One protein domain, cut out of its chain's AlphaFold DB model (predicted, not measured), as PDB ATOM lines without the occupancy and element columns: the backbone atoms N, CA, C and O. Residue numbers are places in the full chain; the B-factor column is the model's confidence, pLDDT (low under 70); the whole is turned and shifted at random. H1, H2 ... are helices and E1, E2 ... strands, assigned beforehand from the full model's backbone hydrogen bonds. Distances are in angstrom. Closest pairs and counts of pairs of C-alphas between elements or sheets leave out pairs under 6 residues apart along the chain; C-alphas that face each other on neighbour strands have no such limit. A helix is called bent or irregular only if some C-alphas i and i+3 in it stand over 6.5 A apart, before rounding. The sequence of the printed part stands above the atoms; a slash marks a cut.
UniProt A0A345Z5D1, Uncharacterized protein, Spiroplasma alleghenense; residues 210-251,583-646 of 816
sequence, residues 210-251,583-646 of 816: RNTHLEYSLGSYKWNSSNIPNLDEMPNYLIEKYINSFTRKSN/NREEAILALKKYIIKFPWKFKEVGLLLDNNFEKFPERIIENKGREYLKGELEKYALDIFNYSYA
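AT A GLANCE: This is residues 210 to 251 and 583 to 646 of the 816 residues of an uncharacterized protein of Spiroplasma alleghenense (UniProt A0A345Z5D1). Two unlike lobes lie end to end in a long, loose rod: a twisted four-stranded sheet, E2 E1 E4 E5, with the long helix H3 packed over one face, and beyond it a smaller lobe in which helices H1 and H2 cross nearly at right angles. The short strand E3, beside H2, lies toward the end of the rod away from H3. The printed part has 106 residues with three named helices and five named strands, in the order E1 E2 H1 E3 H2 E4 E5 H3. The sheet is antiparallel throughout, and the class is mixed, helices and strands. The whole is loose, with a radius of gyration of the C-alphas of 16.4 A, and its C-alphas span 63 by 24 by 19 A.

IN THESE COORDINATES: In the sheet, E1 is residues 212 to 218, 20.1 A from first to last C-alpha, and begins at C-alpha 212 at (-107.035, -58.394, 5.500). E2 is residues 221 to 224, E4 is residues 606 to 611, 17.0 A long, and E5 is residues 619 to 621. H3, the longest helix, is residues 626 to 644, 27.4 A long, and ends at C-alpha 644 at (-104.705, -70.222, -1.686). H2 is residues 584 to 597, 19.8 A long, and begins at C-alpha 584 at (-106.249, -33.275, 32.466). H1 is residues 236 to 246, 13.0 A long, and is irregular: C-alphas 238 and 241 are 8.0 A apart. E3 is residues 247 to 250, 9.5 A long.

HOW THE PARTS SIT: The sheet runs E2 E1 E4 E5, with E2 and E5 as edge strands, and its strands' lines turn by 70 degrees from edge to edge. E1 and E4 are antiparallel at 156 degrees, with N 213 and O 610 at 2.8 A and N 608 and O 215 at 3.0 A, within hydrogen-bond range. E1 and E2 form a hairpin, antiparallel at 158 degrees, with N 216 and O 223 at 2.8 A. E4 and E5 form another hairpin, antiparallel at 152 degrees, with N 609 and O 619 at 2.9 A. H3 is on one face of this sheet, two layers, a helix over a sheet, at a height over the sheet of 8.9 A. It lies over E4 and runs along the strands, but only just, at 29 degrees to E4 on the local plane. The closest C-alphas of E4 and H3 are those of Leu 609 and Leu 633, 7.6 A apart. H2 is not on the sheet, but only just, with 4 pairs of C-alphas within 10 A. H2 touches H1 with its residues 588 to 591 alone, and the closest C-alphas are those of Ile 243 and Ile 588, 6.4 A apart. Their lines are about perpendicular, at 83 degrees. E3 pairs with no named strand, and its closest C-alpha to H2 is that of Thr 247, 6.5 A from that of Ala 587. H3 is apart from H1 and H2. Each O i to N i+4 pair is within hydrogen-bond range in H2 and H3, and 5 of 7 are in H1.

THE WHOLE: The two C-alphas farthest apart are those of Asn 251 and Ala 646, 63.0 A. Residues 252 to 582 are cut out and not printed, and C-alphas 251 and 583 are 12.7 A apart across this cut, in the link from E3 to H2. Of the links that are printed whole, E2 to H1 is long, with 11 residues. The mean pLDDT of the printed part is 81.0; the residues under 70 are 225 to 229, 244 to 245, 251 and 612 to 615.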
ATOM      1  N   ARG A 210    -108.256 -56.154   0.771       75.94
ATOM      2  CA  ARG A 210    -109.530 -55.598   1.277       75.94
ATOM      3  C   ARG A 210    -110.221 -56.454   2.345       75.94
ATOM      4  O   ARG A 210    -111.102 -55.941   3.024       75.94
ATOM      5  N   ASN A 211    -109.837 -57.722   2.482       78.75
ATOM      6  CA  ASN A 211    -110.330 -58.661   3.497       78.75
ATOM      7  C   ASN A 211    -109.250 -59.021   4.542       78.75
ATOM      8  O   ASN A 211    -109.477 -59.887   5.386       78.75
ATOM      9  N   THR A 212    -108.083 -58.374   4.476       78.06
ATOM     10  CA  THR A 212    -107.035 -58.394   5.500       78.06
ATOM     11  C   THR A 212    -107.274 -57.258   6.489       78.06
ATOM     12  O   THR A 212    -107.371 -56.092   6.099       78.06
ATOM     13  N   HIS A 213    -107.312 -57.583   7.776       76.69
ATOM     14  CA  HIS A 213    -107.447 -56.620   8.862       76.69
ATOM     15  C   HIS A 213    -106.108 -56.456   9.589       76.69
ATOM     16  O   HIS A 213    -105.368 -57.419   9.777       76.69
ATOM     17  N   LEU A 214    -105.808 -55.223  10.005       79.88
ATOM     18  CA  LEU A 214    -104.696 -54.921  10.904       79.88
ATOM     19  C   LEU A 214    -105.273 -54.598  12.282       79.88
ATOM     20  O   LEU A 214    -105.953 -53.580  12.456       79.88
ATOM     21  N   GLU A 215    -105.015 -55.487  13.237       84.38
ATOM     22  CA  GLU A 215    -105.305 -55.285  14.649       84.38
ATOM     23  C   GLU A 215    -104.087 -54.677  15.361       84.38
ATOM     24  O   GLU A 215    -102.930 -55.040  15.130       84.38
ATOM     25  N   TYR A 216    -104.386 -53.737  16.246       85.88
ATOM     26  CA  TYR A 216    -103.491 -53.049  17.155       85.88
ATOM     27  C   TYR A 216    -103.828 -53.474  18.586       85.88
ATOM     28  O   TYR A 216    -104.996 -53.540  18.974       85.88
ATOM     29  N   SER A 217    -102.804 -53.725  19.394       87.56
ATOM     30  CA  SER A 217    -102.957 -54.136  20.790       87.56
ATOM     31  C   SER A 217    -102.009 -53.353  21.691       87.56
ATOM     32  O   SER A 217    -100.805 -53.320  21.460       87.56
ATOM     33  N   LEU A 218    -102.537 -52.721  22.738       86.50
ATOM     34  CA  LEU A 218    -101.755 -52.099  23.802       86.50
ATOM     35  C   LEU A 218    -102.066 -52.849  25.099       86.50
ATOM     36  O   LEU A 218    -103.064 -52.580  25.765       86.50
ATOM     37  N   GLY A 219    -101.239 -53.840  25.433       85.31
ATOM     38  CA  GLY A 219    -101.523 -54.759  26.537       85.31
ATOM     39  C   GLY A 219    -102.835 -55.520  26.308       85.31
ATOM     40  O   GLY A 219    -102.971 -56.241  25.326       85.31
ATOM     41  N   SER A 220    -103.799 -55.357  27.217       84.00
ATOM     42  CA  SER A 220    -105.134 -55.966  27.124       84.00
ATOM     43  C   SER A 220    -106.126 -55.195  26.244       84.00
ATOM     44  O   SER A 220    -107.192 -55.726  25.945       84.00
ATOM     45  N   TYR A 221    -105.817 -53.957  25.846       86.94
ATOM     46  CA  TYR A 221    -106.700 -53.143  25.010       86.94
ATOM     47  C   TYR A 221    -106.426 -53.401  23.524       86.94
ATOM     48  O   TYR A 221    -105.283 -53.279  23.081       86.94
ATOM     49  N   LYS A 222    -107.464 -53.735  22.751       85.69
ATOM     50  CA  LYS A 222    -107.382 -54.078  21.322       85.69
ATOM     51  C   LYS A 222    -108.285 -53.185  20.475       85.69
ATOM     52  O   LYS A 222    -109.390 -52.849  20.892       85.69
ATOM     53  N   TRP A 223    -107.838 -52.852  19.269       82.19
ATOM     54  CA  TRP A 223    -108.649 -52.203  18.238       82.19
ATOM     55  C   TRP A 223    -108.141 -52.560  16.841       82.19
ATOM     56  O   TRP A 223    -106.987 -52.931  16.679       82.19
ATOM     57  N   ASN A 224    -108.973 -52.434  15.811       74.81
ATOM     58  CA  ASN A 224    -108.563 -52.659  14.423       74.81
ATOM     59  C   ASN A 224    -108.909 -51.446  13.548       74.81
ATOM     60  O   ASN A 224    -109.554 -50.502  13.997       74.81
ATOM     61  N   SER A 225    -108.468 -51.455  12.290       59.97
ATOM     62  CA  SER A 225    -108.743 -50.380  11.323       59.97
ATOM     63  C   SER A 225    -110.187 -50.326  10.797       59.97
ATOM     64  O   SER A 225    -110.489 -49.478   9.958       59.97
ATOM     65  N   SER A 226    -111.071 -51.230  11.231       54.84
ATOM     66  CA  SER A 226    -112.419 -51.421  10.670       54.84
ATOM     67  C   SER A 226    -113.553 -51.046  11.632       54.84
ATOM     68  O   SER A 226    -114.639 -50.702  11.175       54.84
ATOM     69  N   ASN A 227    -113.296 -51.062  12.943       56.69
ATOM     70  CA  ASN A 227    -114.249 -50.721  13.998       56.69
ATOM     71  C   ASN A 227    -113.820 -49.437  14.724       56.69
ATOM     72  O   ASN A 227    -112.629 -49.198  14.913       56.69
ATOM     73  N   ILE A 228    -114.780 -48.629  15.187       53.88
ATOM     74  CA  ILE A 228    -114.480 -47.457  16.024       53.88
ATOM     75  C   ILE A 228    -114.114 -47.947  17.440       53.88
ATOM     76  O   ILE A 228    -114.953 -48.582  18.079       53.88
ATOM     77  N   PRO A 229    -112.898 -47.675  17.950       68.56
ATOM     78  CA  PRO A 229    -112.493 -48.094  19.290       68.56
ATOM     79  C   PRO A 229    -113.211 -47.314  20.395       68.56
ATOM     80  O   PRO A 229    -113.339 -46.090  20.316       68.56
ATOM     81  N   ASN A 230    -113.605 -48.001  21.473       75.81
ATOM     82  CA  ASN A 230    -114.124 -47.332  22.663       75.81
ATOM     83  C   ASN A 230    -112.972 -46.689  23.457       75.81
ATOM     84  O   ASN A 230    -112.140 -47.381  24.047       75.81
ATOM     85  N   LEU A 231    -112.916 -45.356  23.462       75.31
ATOM     86  CA  LEU A 231    -111.871 -44.577  24.135       75.31
ATOM     87  C   LEU A 231    -111.940 -44.686  25.665       75.31
ATOM     88  O   LEU A 231    -110.903 -44.583  26.325       75.31
ATOM     89  N   ASP A 232    -113.121 -44.921  26.236       74.62
ATOM     90  CA  ASP A 232    -113.307 -45.007  27.688       74.62
ATOM     91  C   ASP A 232    -112.768 -46.329  28.249       74.62
ATOM     92  O   ASP A 232    -112.192 -46.357  29.336       74.62
ATOM     93  N   GLU A 233    -112.832 -47.400  27.451       80.56
ATOM     94  CA  GLU A 233    -112.256 -48.711  27.771       80.56
ATOM     95  C   GLU A 233    -110.719 -48.739  27.728       80.56
ATOM     96  O   GLU A 233    -110.129 -49.659  28.292       80.56
ATOM     97  N   MET A 234    -110.042 -47.752  27.114       84.56
ATOM     98  CA  MET A 234    -108.575 -47.663  27.163       84.56
ATOM     99  C   MET A 234    -108.129 -47.220  28.573       84.56
ATOM    100  O   MET A 234    -108.312 -46.051  28.927       84.56
ATOM    101  N   PRO A 235    -107.500 -48.080  29.394       87.19
ATOM    102  CA  PRO A 235    -107.149 -47.738  30.767       87.19
ATOM    103  C   PRO A 235    -105.930 -46.814  30.828       87.19
ATOM    104  O   PRO A 235    -104.887 -47.104  30.237       87.19
ATOM    105  N   ASN A 236    -106.015 -45.745  31.625       87.88
ATOM    106  CA  ASN A 236    -104.934 -44.757  31.739       87.88
ATOM    107  C   ASN A 236    -103.590 -45.378  32.175       87.88
ATOM    108  O   ASN A 236    -102.546 -44.934  31.710       87.88
ATOM    109  N   TYR A 237    -103.589 -46.453  32.977       88.94
ATOM    110  CA  TYR A 237    -102.348 -47.106  33.426       88.94
ATOM    111  C   TYR A 237    -101.504 -47.698  32.280       88.94
ATOM    112  O   TYR A 237    -100.284 -47.772  32.408       88.94
ATOM    113  N   LEU A 238    -102.115 -48.072  31.146       86.94
ATOM    114  CA  LEU A 238    -101.388 -48.554  29.962       86.94
ATOM    115  C   LEU A 238    -100.666 -47.422  29.212       86.94
ATOM    116  O   LEU A 238     -99.689 -47.668  28.502       86.94
ATOM    117  N   ILE A 239    -101.120 -46.180  29.402       85.62
ATOM    118  CA  ILE A 239    -100.605 -44.980  28.734       85.62
ATOM    119  C   ILE A 239     -99.958 -43.972  29.696       85.62
ATOM    120  O   ILE A 239     -99.481 -42.943  29.238       85.62
ATOM    121  N   GLU A 240     -99.869 -44.247  31.003       84.75
ATOM    122  CA  GLU A 240     -99.458 -43.269  32.034       84.75
ATOM    123  C   GLU A 240     -98.063 -42.666  31.778       84.75
ATOM    124  O   GLU A 240     -97.843 -41.476  32.002       84.75
ATOM    125  N   LYS A 241     -97.122 -43.437  31.219       79.69
ATOM    126  CA  LYS A 241     -95.813 -42.911  30.779       79.69
ATOM    127  C   LYS A 241     -95.937 -41.855  29.670       79.69
ATOM    128  O   LYS A 241     -95.186 -40.888  29.675       79.69
ATOM    129  N   TYR A 242     -96.900 -42.022  28.759       81.94
ATOM    130  CA  TYR A 242     -97.220 -41.051  27.713       81.94
ATOM    131  C   TYR A 242     -98.062 -39.901  28.271       81.94
ATOM    132  O   TYR A 242     -97.841 -38.767  27.876       81.94
ATOM    133  N   ILE A 243     -98.964 -40.137  29.234       77.31
ATOM    134  CA  ILE A 243     -99.670 -39.052  29.937       77.31
ATOM    135  C   ILE A 243     -98.640 -38.102  30.562       77.31
ATOM    136  O   ILE A 243     -98.728 -36.894  30.365       77.31
ATOM    137  N   ASN A 244     -97.616 -38.633  31.232       68.81
ATOM    138  CA  ASN A 244     -96.577 -37.826  31.874       68.81
ATOM    139  C   ASN A 244     -95.493 -37.281  30.919       68.81
ATOM    140  O   ASN A 244     -94.701 -36.444  31.347       68.81
ATOM    141  N   SER A 245     -95.442 -37.712  29.649       66.88
ATOM    142  CA  SER A 245     -94.519 -37.156  28.639       66.88
ATOM    143  C   SER A 245     -95.191 -36.267  27.589       66.88
ATOM    144  O   SER A 245     -94.511 -35.455  26.974       66.88
ATOM    145  N   PHE A 246     -96.496 -36.424  27.358       70.69
ATOM    146  CA  PHE A 246     -97.275 -35.656  26.383       70.69
ATOM    147  C   PHE A 246     -98.256 -34.672  27.026       70.69
ATOM    148  O   PHE A 246     -98.692 -33.761  26.326       70.69
ATOM    149  N   THR A 247     -98.597 -34.814  28.318       72.69
ATOM    150  CA  THR A 247     -99.476 -33.868  29.026       72.69
ATOM    151  C   THR A 247     -98.764 -33.131  30.160       72.69
ATOM    152  O   THR A 247     -98.004 -33.721  30.928       72.69
ATOM    153  N   ARG A 248     -99.015 -31.823  30.281       72.44
ATOM    154  CA  ARG A 248     -98.440 -30.952  31.326       72.44
ATOM    155  C   ARG A 248     -99.420 -29.836  31.696       72.44
ATOM    156  O   ARG A 248    -100.141 -29.351  30.831       72.44
ATOM    157  N   LYS A 249     -99.463 -29.415  32.964       74.75
ATOM    158  CA  LYS A 249    -100.323 -28.297  33.403       74.75
ATOM    159  C   LYS A 249     -99.825 -26.971  32.802       74.75
ATOM    160  O   LYS A 249     -98.617 -26.747  32.745       74.75
ATOM    161  N   SER A 250    -100.745 -26.112  32.368       71.69
ATOM    162  CA  SER A 250    -100.447 -24.803  31.771       71.69
ATOM    163  C   SER A 250    -100.426 -23.668  32.802       71.69
ATOM    164  O   SER A 250    -101.279 -23.615  33.691       71.69
ATOM    165  N   ASN A 251     -99.490 -22.729  32.615       63.53
ATOM    166  CA  ASN A 251     -99.346 -21.494  33.396       63.53
ATOM    167  C   ASN A 251     -99.684 -20.232  32.568       63.53
ATOM    168  O   ASN A 251     -99.420 -19.117  33.008       63.53
ATOM    169  N   ASN A 583    -108.896 -29.319  31.122       86.06
ATOM    170  CA  ASN A 583    -108.578 -30.197  32.253       86.06
ATOM    171  C   ASN A 583    -107.655 -31.350  31.806       86.06
ATOM    172  O   ASN A 583    -107.308 -31.460  30.627       86.06
ATOM    173  N   ARG A 584    -107.201 -32.185  32.754       87.31
ATOM    174  CA  ARG A 584    -106.249 -33.275  32.466       87.31
ATOM    175  C   ARG A 584    -106.929 -34.385  31.667       87.31
ATOM    176  O   ARG A 584    -106.296 -35.024  30.837       87.31
ATOM    177  N   GLU A 585    -108.213 -34.593  31.911       89.31
ATOM    178  CA  GLU A 585    -109.048 -35.655  31.364       89.31
ATOM    179  C   GLU A 585    -109.258 -35.467  29.852       89.31
ATOM    180  O   GLU A 585    -109.078 -36.412  29.087       89.31
ATOM    181  N   GLU A 586    -109.512 -34.235  29.404       86.06
ATOM    182  CA  GLU A 586    -109.551 -33.844  27.989       86.06
ATOM    183  C   GLU A 586    -108.187 -34.022  27.299       86.06
ATOM    184  O   GLU A 586    -108.124 -34.596  26.211       86.06
ATOM    185  N   ALA A 587    -107.082 -33.613  27.939       86.69
ATOM    186  CA  ALA A 587    -105.731 -33.816  27.399       86.69
ATOM    187  C   ALA A 587    -105.362 -35.312  27.291       86.69
ATOM    188  O   ALA A 587    -104.714 -35.736  26.331       86.69
ATOM    189  N   ILE A 588    -105.811 -36.137  28.246       88.88
ATOM    190  CA  ILE A 588    -105.687 -37.601  28.196       88.88
ATOM    191  C   ILE A 588    -106.559 -38.180  27.072       88.88
ATOM    192  O   ILE A 588    -106.104 -39.065  26.351       88.88
ATOM    193  N   LEU A 589    -107.782 -37.682  26.875       86.44
ATOM    194  CA  LEU A 589    -108.661 -38.117  25.786       86.44
ATOM    195  C   LEU A 589    -108.073 -37.776  24.405       86.44
ATOM    196  O   LEU A 589    -108.129 -38.608  23.499       86.44
ATOM    197  N   ALA A 590    -107.456 -36.602  24.253       82.94
ATOM    198  CA  ALA A 590    -106.718 -36.225  23.049       82.94
ATOM    199  C   ALA A 590    -105.516 -37.155  22.799       82.94
ATOM    200  O   ALA A 590    -105.355 -37.672  21.693       82.94
ATOM    201  N   LEU A 591    -104.740 -37.480  23.840       85.94
ATOM    202  CA  LEU A 591    -103.669 -38.479  23.766       85.94
ATOM    203  C   LEU A 591    -104.192 -39.874  23.361       85.94
ATOM    204  O   LEU A 591    -103.575 -40.525  22.518       85.94
ATOM    205  N   LYS A 592    -105.335 -40.328  23.894       86.56
ATOM    206  CA  LYS A 592    -105.979 -41.596  23.492       86.56
ATOM    207  C   LYS A 592    -106.365 -41.589  22.005       86.56
ATOM    208  O   LYS A 592    -105.990 -42.507  21.276       86.56
ATOM    209  N   LYS A 593    -107.049 -40.532  21.538       82.50
ATOM    210  CA  LYS A 593    -107.385 -40.322  20.112       82.50
ATOM    211  C   LYS A 593    -106.128 -40.379  19.234       82.50
ATOM    212  O   LYS A 593    -106.112 -41.072  18.220       82.50
ATOM    213  N   TYR A 594    -105.058 -39.706  19.652       82.62
ATOM    214  CA  TYR A 594    -103.774 -39.656  18.953       82.62
ATOM    215  C   TYR A 594    -103.053 -41.018  18.898       82.62
ATOM    216  O   TYR A 594    -102.523 -41.379  17.849       82.62
ATOM    217  N   ILE A 595    -103.093 -41.825  19.969       83.00
ATOM    218  CA  ILE A 595    -102.560 -43.205  19.972       83.00
ATOM    219  C   ILE A 595    -103.286 -44.083  18.943       83.00
ATOM    220  O   ILE A 595    -102.645 -44.822  18.198       83.00
ATOM    221  N   ILE A 596    -104.611 -43.963  18.863       79.88
ATOM    222  CA  ILE A 596    -105.453 -44.697  17.909       79.88
ATOM    223  C   ILE A 596    -105.267 -44.210  16.463       79.88
ATOM    224  O   ILE A 596    -105.289 -45.026  15.541       79.88
ATOM    225  N   LYS A 597    -105.045 -42.905  16.256       77.31
ATOM    226  CA  LYS A 597    -104.796 -42.284  14.942       77.31
ATOM    227  C   LYS A 597    -103.387 -42.572  14.403       77.31
ATOM    228  O   LYS A 597    -103.212 -42.681  13.192       77.31
ATOM    229  N   PHE A 598    -102.392 -42.727  15.283       79.44
ATOM    230  CA  PHE A 598    -100.978 -42.905  14.920       79.44
ATOM    231  C   PHE A 598    -100.272 -44.073  15.653       79.44
ATOM    232  O   PHE A 598     -99.178 -43.878  16.198       79.44
ATOM    233  N   PRO A 599    -100.819 -45.307  15.653       80.62
ATOM    234  CA  PRO A 599    -100.298 -46.438  16.439       80.62
ATOM    235  C   PRO A 599     -98.834 -46.786  16.133       80.62
ATOM    236  O   PRO A 599     -98.095 -47.254  16.998       80.62
ATOM    237  N   TRP A 600     -98.366 -46.495  14.919       81.12
ATOM    238  CA  TRP A 600     -96.985 -46.735  14.492       81.12
ATOM    239  C   TRP A 600     -95.932 -45.829  15.159       81.12
ATOM    240  O   TRP A 600     -94.738 -45.994  14.910       81.12
ATOM    241  N   LYS A 601     -96.351 -44.855  15.981       79.12
ATOM    242  CA  LYS A 601     -95.461 -44.022  16.811       79.12
ATOM    243  C   LYS A 601     -95.167 -44.655  18.185       79.12
ATOM    244  O   LYS A 601     -94.286 -44.180  18.896       79.12
ATOM    245  N   PHE A 602     -95.867 -45.734  18.549       83.81
ATOM    246  CA  PHE A 602     -95.852 -46.331  19.888       83.81
ATOM    247  C   PHE A 602     -95.338 -47.776  19.830       83.81
ATOM    248  O   PHE A 602     -96.075 -48.688  19.468       83.81
ATOM    249  N   LYS A 603     -94.066 -47.998  20.193       79.81
ATOM    250  CA  LYS A 603     -93.384 -49.308  20.075       79.81
ATOM    251  C   LYS A 603     -94.100 -50.442  20.810       79.81
ATOM    252  O   LYS A 603     -93.968 -51.602  20.442       79.81
ATOM    253  N   GLU A 604     -94.822 -50.088  21.863       81.00
ATOM    254  CA  GLU A 604     -95.552 -50.986  22.748       81.00
ATOM    255  C   GLU A 604     -96.962 -51.336  22.242       81.00
ATOM    256  O   GLU A 604     -97.653 -52.127  22.880       81.00
ATOM    257  N   VAL A 605     -97.373 -50.785  21.092       81.44
ATOM    258  CA  VAL A 605     -98.516 -51.290  20.324       81.44
ATOM    259  C   VAL A 605     -98.058 -52.502  19.515       81.44
ATOM    260  O   VAL A 605     -97.334 -52.360  18.526       81.44
ATOM    261  N   GLY A 606     -98.479 -53.691  19.948       82.94
ATOM    262  CA  GLY A 606     -98.336 -54.941  19.209       82.94
ATOM    263  C   GLY A 606     -99.290 -54.985  18.017       82.94
ATOM    264  O   GLY A 606    -100.391 -54.434  18.074       82.94
ATOM    265  N   LEU A 607     -98.860 -55.633  16.937       84.56
ATOM    266  CA  LEU A 607     -99.536 -55.618  15.641       84.56
ATOM    267  C   LEU A 607     -99.829 -57.042  15.183       84.56
ATOM    268  O   LEU A 607     -98.956 -57.907  15.279       84.56
ATOM    269  N   LEU A 608    -101.021 -57.259  14.638       86.94
ATOM    270  CA  LEU A 608    -101.449 -58.550  14.114       86.94
ATOM    271  C   LEU A 608    -102.189 -58.357  12.789       86.94
ATOM    272  O   LEU A 608    -103.119 -57.555  12.705       86.94
ATOM    273  N   LEU A 609    -101.764 -59.082  11.755       84.44
ATOM    274  CA  LEU A 609    -102.546 -59.253  10.534       84.44
ATOM    275  C   LEU A 609    -103.371 -60.526  10.620       84.44
ATOM    276  O   LEU A 609    -102.833 -61.601  10.888       84.44
ATOM    277  N   ASP A 610    -104.654 -60.365  10.331       83.12
ATOM    278  CA  ASP A 610    -105.646 -61.421  10.175       83.12
ATOM    279  C   ASP A 610    -106.364 -61.244   8.826       83.12
ATOM    280  O   ASP A 610    -106.257 -60.196   8.177       83.12
ATOM    281  N   ASN A 611    -107.065 -62.269   8.351       78.50
ATOM    282  CA  ASN A 611    -107.806 -62.232   7.097       78.50
ATOM    283  C   ASN A 611    -109.023 -63.167   7.130       78.50
ATOM    284  O   ASN A 611    -108.943 -64.294   7.604       78.50
ATOM    285  N   ASN A 612    -110.135 -62.742   6.528       68.75
ATOM    286  CA  ASN A 612    -111.391 -63.508   6.566       68.75
ATOM    287  C   ASN A 612    -111.415 -64.764   5.655       68.75
ATOM    288  O   ASN A 612    -112.492 -65.313   5.415       68.75
ATOM    289  N   PHE A 613    -110.279 -65.218   5.105       68.69
ATOM    290  CA  PHE A 613    -110.222 -66.438   4.292       68.69
ATOM    291  C   PHE A 613    -109.874 -67.639   5.174       68.69
ATOM    292  O   PHE A 613    -108.821 -67.681   5.810       68.69
ATOM    293  N   GLU A 614    -110.734 -68.661   5.177       58.59
ATOM    294  CA  GLU A 614    -110.471 -69.884   5.936       58.59
ATOM    295  C   GLU A 614    -109.087 -70.482   5.613       58.59
ATOM    296  O   GLU A 614    -108.792 -70.790   4.456       58.59
ATOM    297  N   LYS A 615    -108.319 -70.780   6.672       69.19
ATOM    298  CA  LYS A 615    -107.062 -71.562   6.700       69.19
ATOM    299  C   LYS A 615    -105.745 -70.820   6.410       69.19
ATOM    300  O   LYS A 615    -104.714 -71.489   6.432       69.19
ATOM    301  N   PHE A 616    -105.709 -69.495   6.225       82.75
ATOM    302  CA  PHE A 616    -104.422 -68.773   6.234       82.75
ATOM    303  C   PHE A 616    -104.088 -68.218   7.636       82.75
ATOM    304  O   PHE A 616    -104.941 -67.559   8.223       82.75
ATOM    305  N   PRO A 617    -102.882 -68.460   8.193       84.06
ATOM    306  CA  PRO A 617    -102.564 -68.102   9.577       84.06
ATOM    307  C   PRO A 617    -102.360 -66.594   9.809       84.06
ATOM    308  O   PRO A 617    -101.841 -65.867   8.956       84.06
ATOM    309  N   GLU A 618    -102.701 -66.149  11.017       88.38
ATOM    310  CA  GLU A 618    -102.388 -64.819  11.557       88.38
ATOM    311  C   GLU A 618    -100.874 -64.519  11.511       88.38
ATOM    312  O   GLU A 618    -100.034 -65.416  11.647       88.38
ATOM    313  N   ARG A 619    -100.499 -63.239  11.370       89.38
ATOM    314  CA  ARG A 619     -99.098 -62.781  11.429       89.38
ATOM    315  C   ARG A 619     -98.920 -61.663  12.453       89.38
ATOM    316  O   ARG A 619     -99.350 -60.538  12.223       89.38
ATOM    317  N   ILE A 620     -98.205 -61.957  13.539       89.00
ATOM    318  CA  ILE A 620     -97.707 -60.948  14.488       89.00
ATOM    319  C   ILE A 620     -96.551 -60.168  13.837       89.00
ATOM    320  O   ILE A 620     -95.698 -60.764  13.175       89.00
ATOM    321  N   ILE A 621     -96.520 -58.842  14.008       89.44
ATOM    322  CA  ILE A 621     -95.554 -57.931  13.365       89.44
ATOM    323  C   ILE A 621     -94.912 -56.985  14.392       89.44
ATOM    324  O   ILE A 621     -95.555 -56.510  15.326       89.44
ATOM    325  N   GLU A 622     -93.629 -56.666  14.200       86.62
ATOM    326  CA  GLU A 622     -92.911 -55.668  15.003       86.62
ATOM    327  C   GLU A 622     -93.223 -54.229  14.558       86.62
ATOM    328  O   GLU A 622     -93.135 -53.891  13.373       86.62
ATOM    329  N   ASN A 623     -93.510 -53.336  15.507       84.69
ATOM    330  CA  ASN A 623     -93.849 -51.946  15.201       84.69
ATOM    331  C   ASN A 623     -92.608 -51.091  14.875       84.69
ATOM    332  O   ASN A 623     -92.028 -50.432  15.739       84.69
ATOM    333  N   LYS A 624     -92.199 -51.110  13.599       84.69
ATOM    334  CA  LYS A 624     -91.065 -50.338  13.043       84.69
ATOM    335  C   LYS A 624     -91.487 -49.099  12.235       84.69
ATOM    336  O   LYS A 624     -90.678 -48.553  11.488       84.69
ATOM    337  N   GLY A 625     -92.732 -48.643  12.367       80.19
ATOM    338  CA  GLY A 625     -93.233 -47.451  11.674       80.19
ATOM    339  C   GLY A 625     -94.009 -47.716  10.371       80.19
ATOM    340  O   GLY A 625     -94.122 -48.844   9.887       80.19
ATOM    341  N   ARG A 626     -94.556 -46.632   9.803       77.62
ATOM    342  CA  ARG A 626     -95.585 -46.622   8.741       77.62
ATOM    343  C   ARG A 626     -95.207 -47.361   7.449       77.62
ATOM    344  O   ARG A 626     -96.000 -48.161   6.962       77.62
ATOM    345  N   GLU A 627     -94.010 -47.137   6.905       81.06
ATOM    346  CA  GLU A 627     -93.607 -47.790   5.646       81.06
ATOM    347  C   GLU A 627     -93.288 -49.281   5.829       81.06
ATOM    348  O   GLU A 627     -93.551 -50.079   4.931       81.06
ATOM    349  N   TYR A 628     -92.799 -49.687   7.008       85.06
ATOM    350  CA  TYR A 628     -92.605 -51.105   7.323       85.06
ATOM    351  C   TYR A 628     -93.947 -51.843   7.414       85.06
ATOM    352  O   TYR A 628     -94.123 -52.874   6.770       85.06
ATOM    353  N   LEU A 629     -94.920 -51.262   8.126       81.94
ATOM    354  CA  LEU A 629     -96.300 -51.758   8.201       81.94
ATOM    355  C   LEU A 629     -96.921 -51.981   6.817       81.94
ATOM    356  O   LEU A 629     -97.470 -53.047   6.542       81.94
ATOM    357  N   LYS A 630     -96.788 -50.992   5.927       81.25
ATOM    358  CA  LYS A 630     -97.248 -51.084   4.538       81.25
ATOM    359  C   LYS A 630     -96.539 -52.214   3.778       81.25
ATOM    360  O   LYS A 630     -97.193 -52.972   3.071       81.25
ATOM    361  N   GLY A 631     -95.226 -52.361   3.955       85.81
ATOM    362  CA  GLY A 631     -94.443 -53.437   3.343       85.81
ATOM    363  C   GLY A 631     -94.813 -54.846   3.827       85.81
ATOM    364  O   GLY A 631     -94.786 -55.782   3.032       85.81
ATOM    365  N   GLU A 632     -95.177 -55.022   5.100       88.69
ATOM    366  CA  GLU A 632     -95.606 -56.326   5.629       88.69
ATOM    367  C   GLU A 632     -97.051 -56.685   5.244       88.69
ATOM    368  O   GLU A 632     -97.311 -57.847   4.931       88.69
ATOM    369  N   LEU A 633     -97.962 -55.703   5.168       85.00
ATOM    370  CA  LEU A 633     -99.302 -55.874   4.578       85.00
ATOM    371  C   LEU A 633     -99.224 -56.417   3.143       85.00
ATOM    372  O   LEU A 633     -99.929 -57.362   2.791       85.00
ATOM    373  N   GLU A 634     -98.330 -55.852   2.328       86.25
ATOM    374  CA  GLU A 634     -98.130 -56.276   0.938       86.25
ATOM    375  C   GLU A 634     -97.573 -57.700   0.821       86.25
ATOM    376  O   GLU A 634     -98.034 -58.483  -0.013       86.25
ATOM    377  N   LYS A 635     -96.621 -58.076   1.687       90.12
ATOM    378  CA  LYS A 635     -96.129 -59.459   1.763       90.12
ATOM    379  C   LYS A 635     -97.242 -60.416   2.175       90.12
ATOM    380  O   LYS A 635     -97.444 -61.413   1.501       90.12
ATOM    381  N   TYR A 636     -97.989 -60.102   3.234       90.56
ATOM    382  CA  TYR A 636     -99.056 -60.963   3.752       90.56
ATOM    383  C   TYR A 636    -100.136 -61.238   2.694       90.56
ATOM    384  O   TYR A 636    -100.495 -62.393   2.473       90.56
ATOM    385  N   ALA A 637    -100.568 -60.213   1.950       88.38
ATOM    386  CA  ALA A 637    -101.518 -60.387   0.848       88.38
ATOM    387  C   ALA A 637    -100.956 -61.241  -0.310       88.38
ATOM    388  O   ALA A 637    -101.678 -62.052  -0.896       88.38
ATOM    389  N   LEU A 638     -99.662 -61.103  -0.626       89.81
ATOM    390  CA  LEU A 638     -98.976 -61.944  -1.611       89.81
ATOM    391  C   LEU A 638     -98.792 -63.393  -1.119       89.81
ATOM    392  O   LEU A 638     -98.902 -64.323  -1.918       89.81
ATOM    393  N   ASP A 639     -98.550 -63.601   0.173       90.69
ATOM    394  CA  ASP A 639     -98.383 -64.923   0.779       90.69
ATOM    395  C   ASP A 639     -99.715 -65.697   0.798       90.69
ATOM    396  O   ASP A 639     -99.743 -66.863   0.399       90.69
ATOM    397  N   ILE A 640    -100.832 -65.032   1.134       88.12
ATOM    398  CA  ILE A 640    -102.197 -65.579   0.984       88.12
ATOM    399  C   ILE A 640    -102.469 -65.947  -0.482       88.12
ATOM    400  O   ILE A 640    -102.970 -67.036  -0.766       88.12
ATOM    401  N   PHE A 641    -102.102 -65.077  -1.432       88.88
ATOM    402  CA  PHE A 641    -102.251 -65.368  -2.861       88.88
ATOM    403  C   PHE A 641    -101.471 -66.627  -3.278       88.88
ATOM    404  O   PHE A 641    -102.005 -67.498  -3.972       88.88
ATOM    405  N   ASN A 642    -100.213 -66.733  -2.844       89.12
ATOM    406  CA  ASN A 642     -99.342 -67.861  -3.164       89.12
ATOM    407  C   ASN A 642     -99.845 -69.179  -2.546       89.12
ATOM    408  O   ASN A 642     -99.706 -70.222  -3.178       89.12
ATOM    409  N   TYR A 643    -100.444 -69.132  -1.352       87.00
ATOM    410  CA  TYR A 643    -100.990 -70.300  -0.654       87.00
ATOM    411  C   TYR A 643    -102.338 -70.767  -1.232       87.00
ATOM    412  O   TYR A 643    -102.484 -71.936  -1.578       87.00
ATOM    413  N   SER A 644    -103.312 -69.860  -1.369       83.12
ATOM    414  CA  SER A 644    -104.705 -70.222  -1.686       83.12
ATOM    415  C   SER A 644    -105.040 -70.237  -3.182       83.12
ATOM    416  O   SER A 644    -105.965 -70.940  -3.593       83.12
ATOM    417  N   TYR A 645    -104.325 -69.465  -4.014       84.06
ATOM    418  CA  TYR A 645    -104.759 -69.181  -5.392       84.06
ATOM    419  C   TYR A 645    -103.741 -69.555  -6.473       84.06
ATOM    420  O   TYR A 645    -104.148 -70.011  -7.540       84.06
ATOM    421  N   ALA A 646    -102.435 -69.420  -6.224       84.06
ATOM    422  CA  ALA A 646    -101.412 -69.609  -7.262       84.06
ATOM    423  C   ALA A 646    -101.411 -71.009  -7.916       84.06
ATOM    424  O   ALA A 646    -101.092 -71.120  -9.098       84.06
TER     425      ALA A 646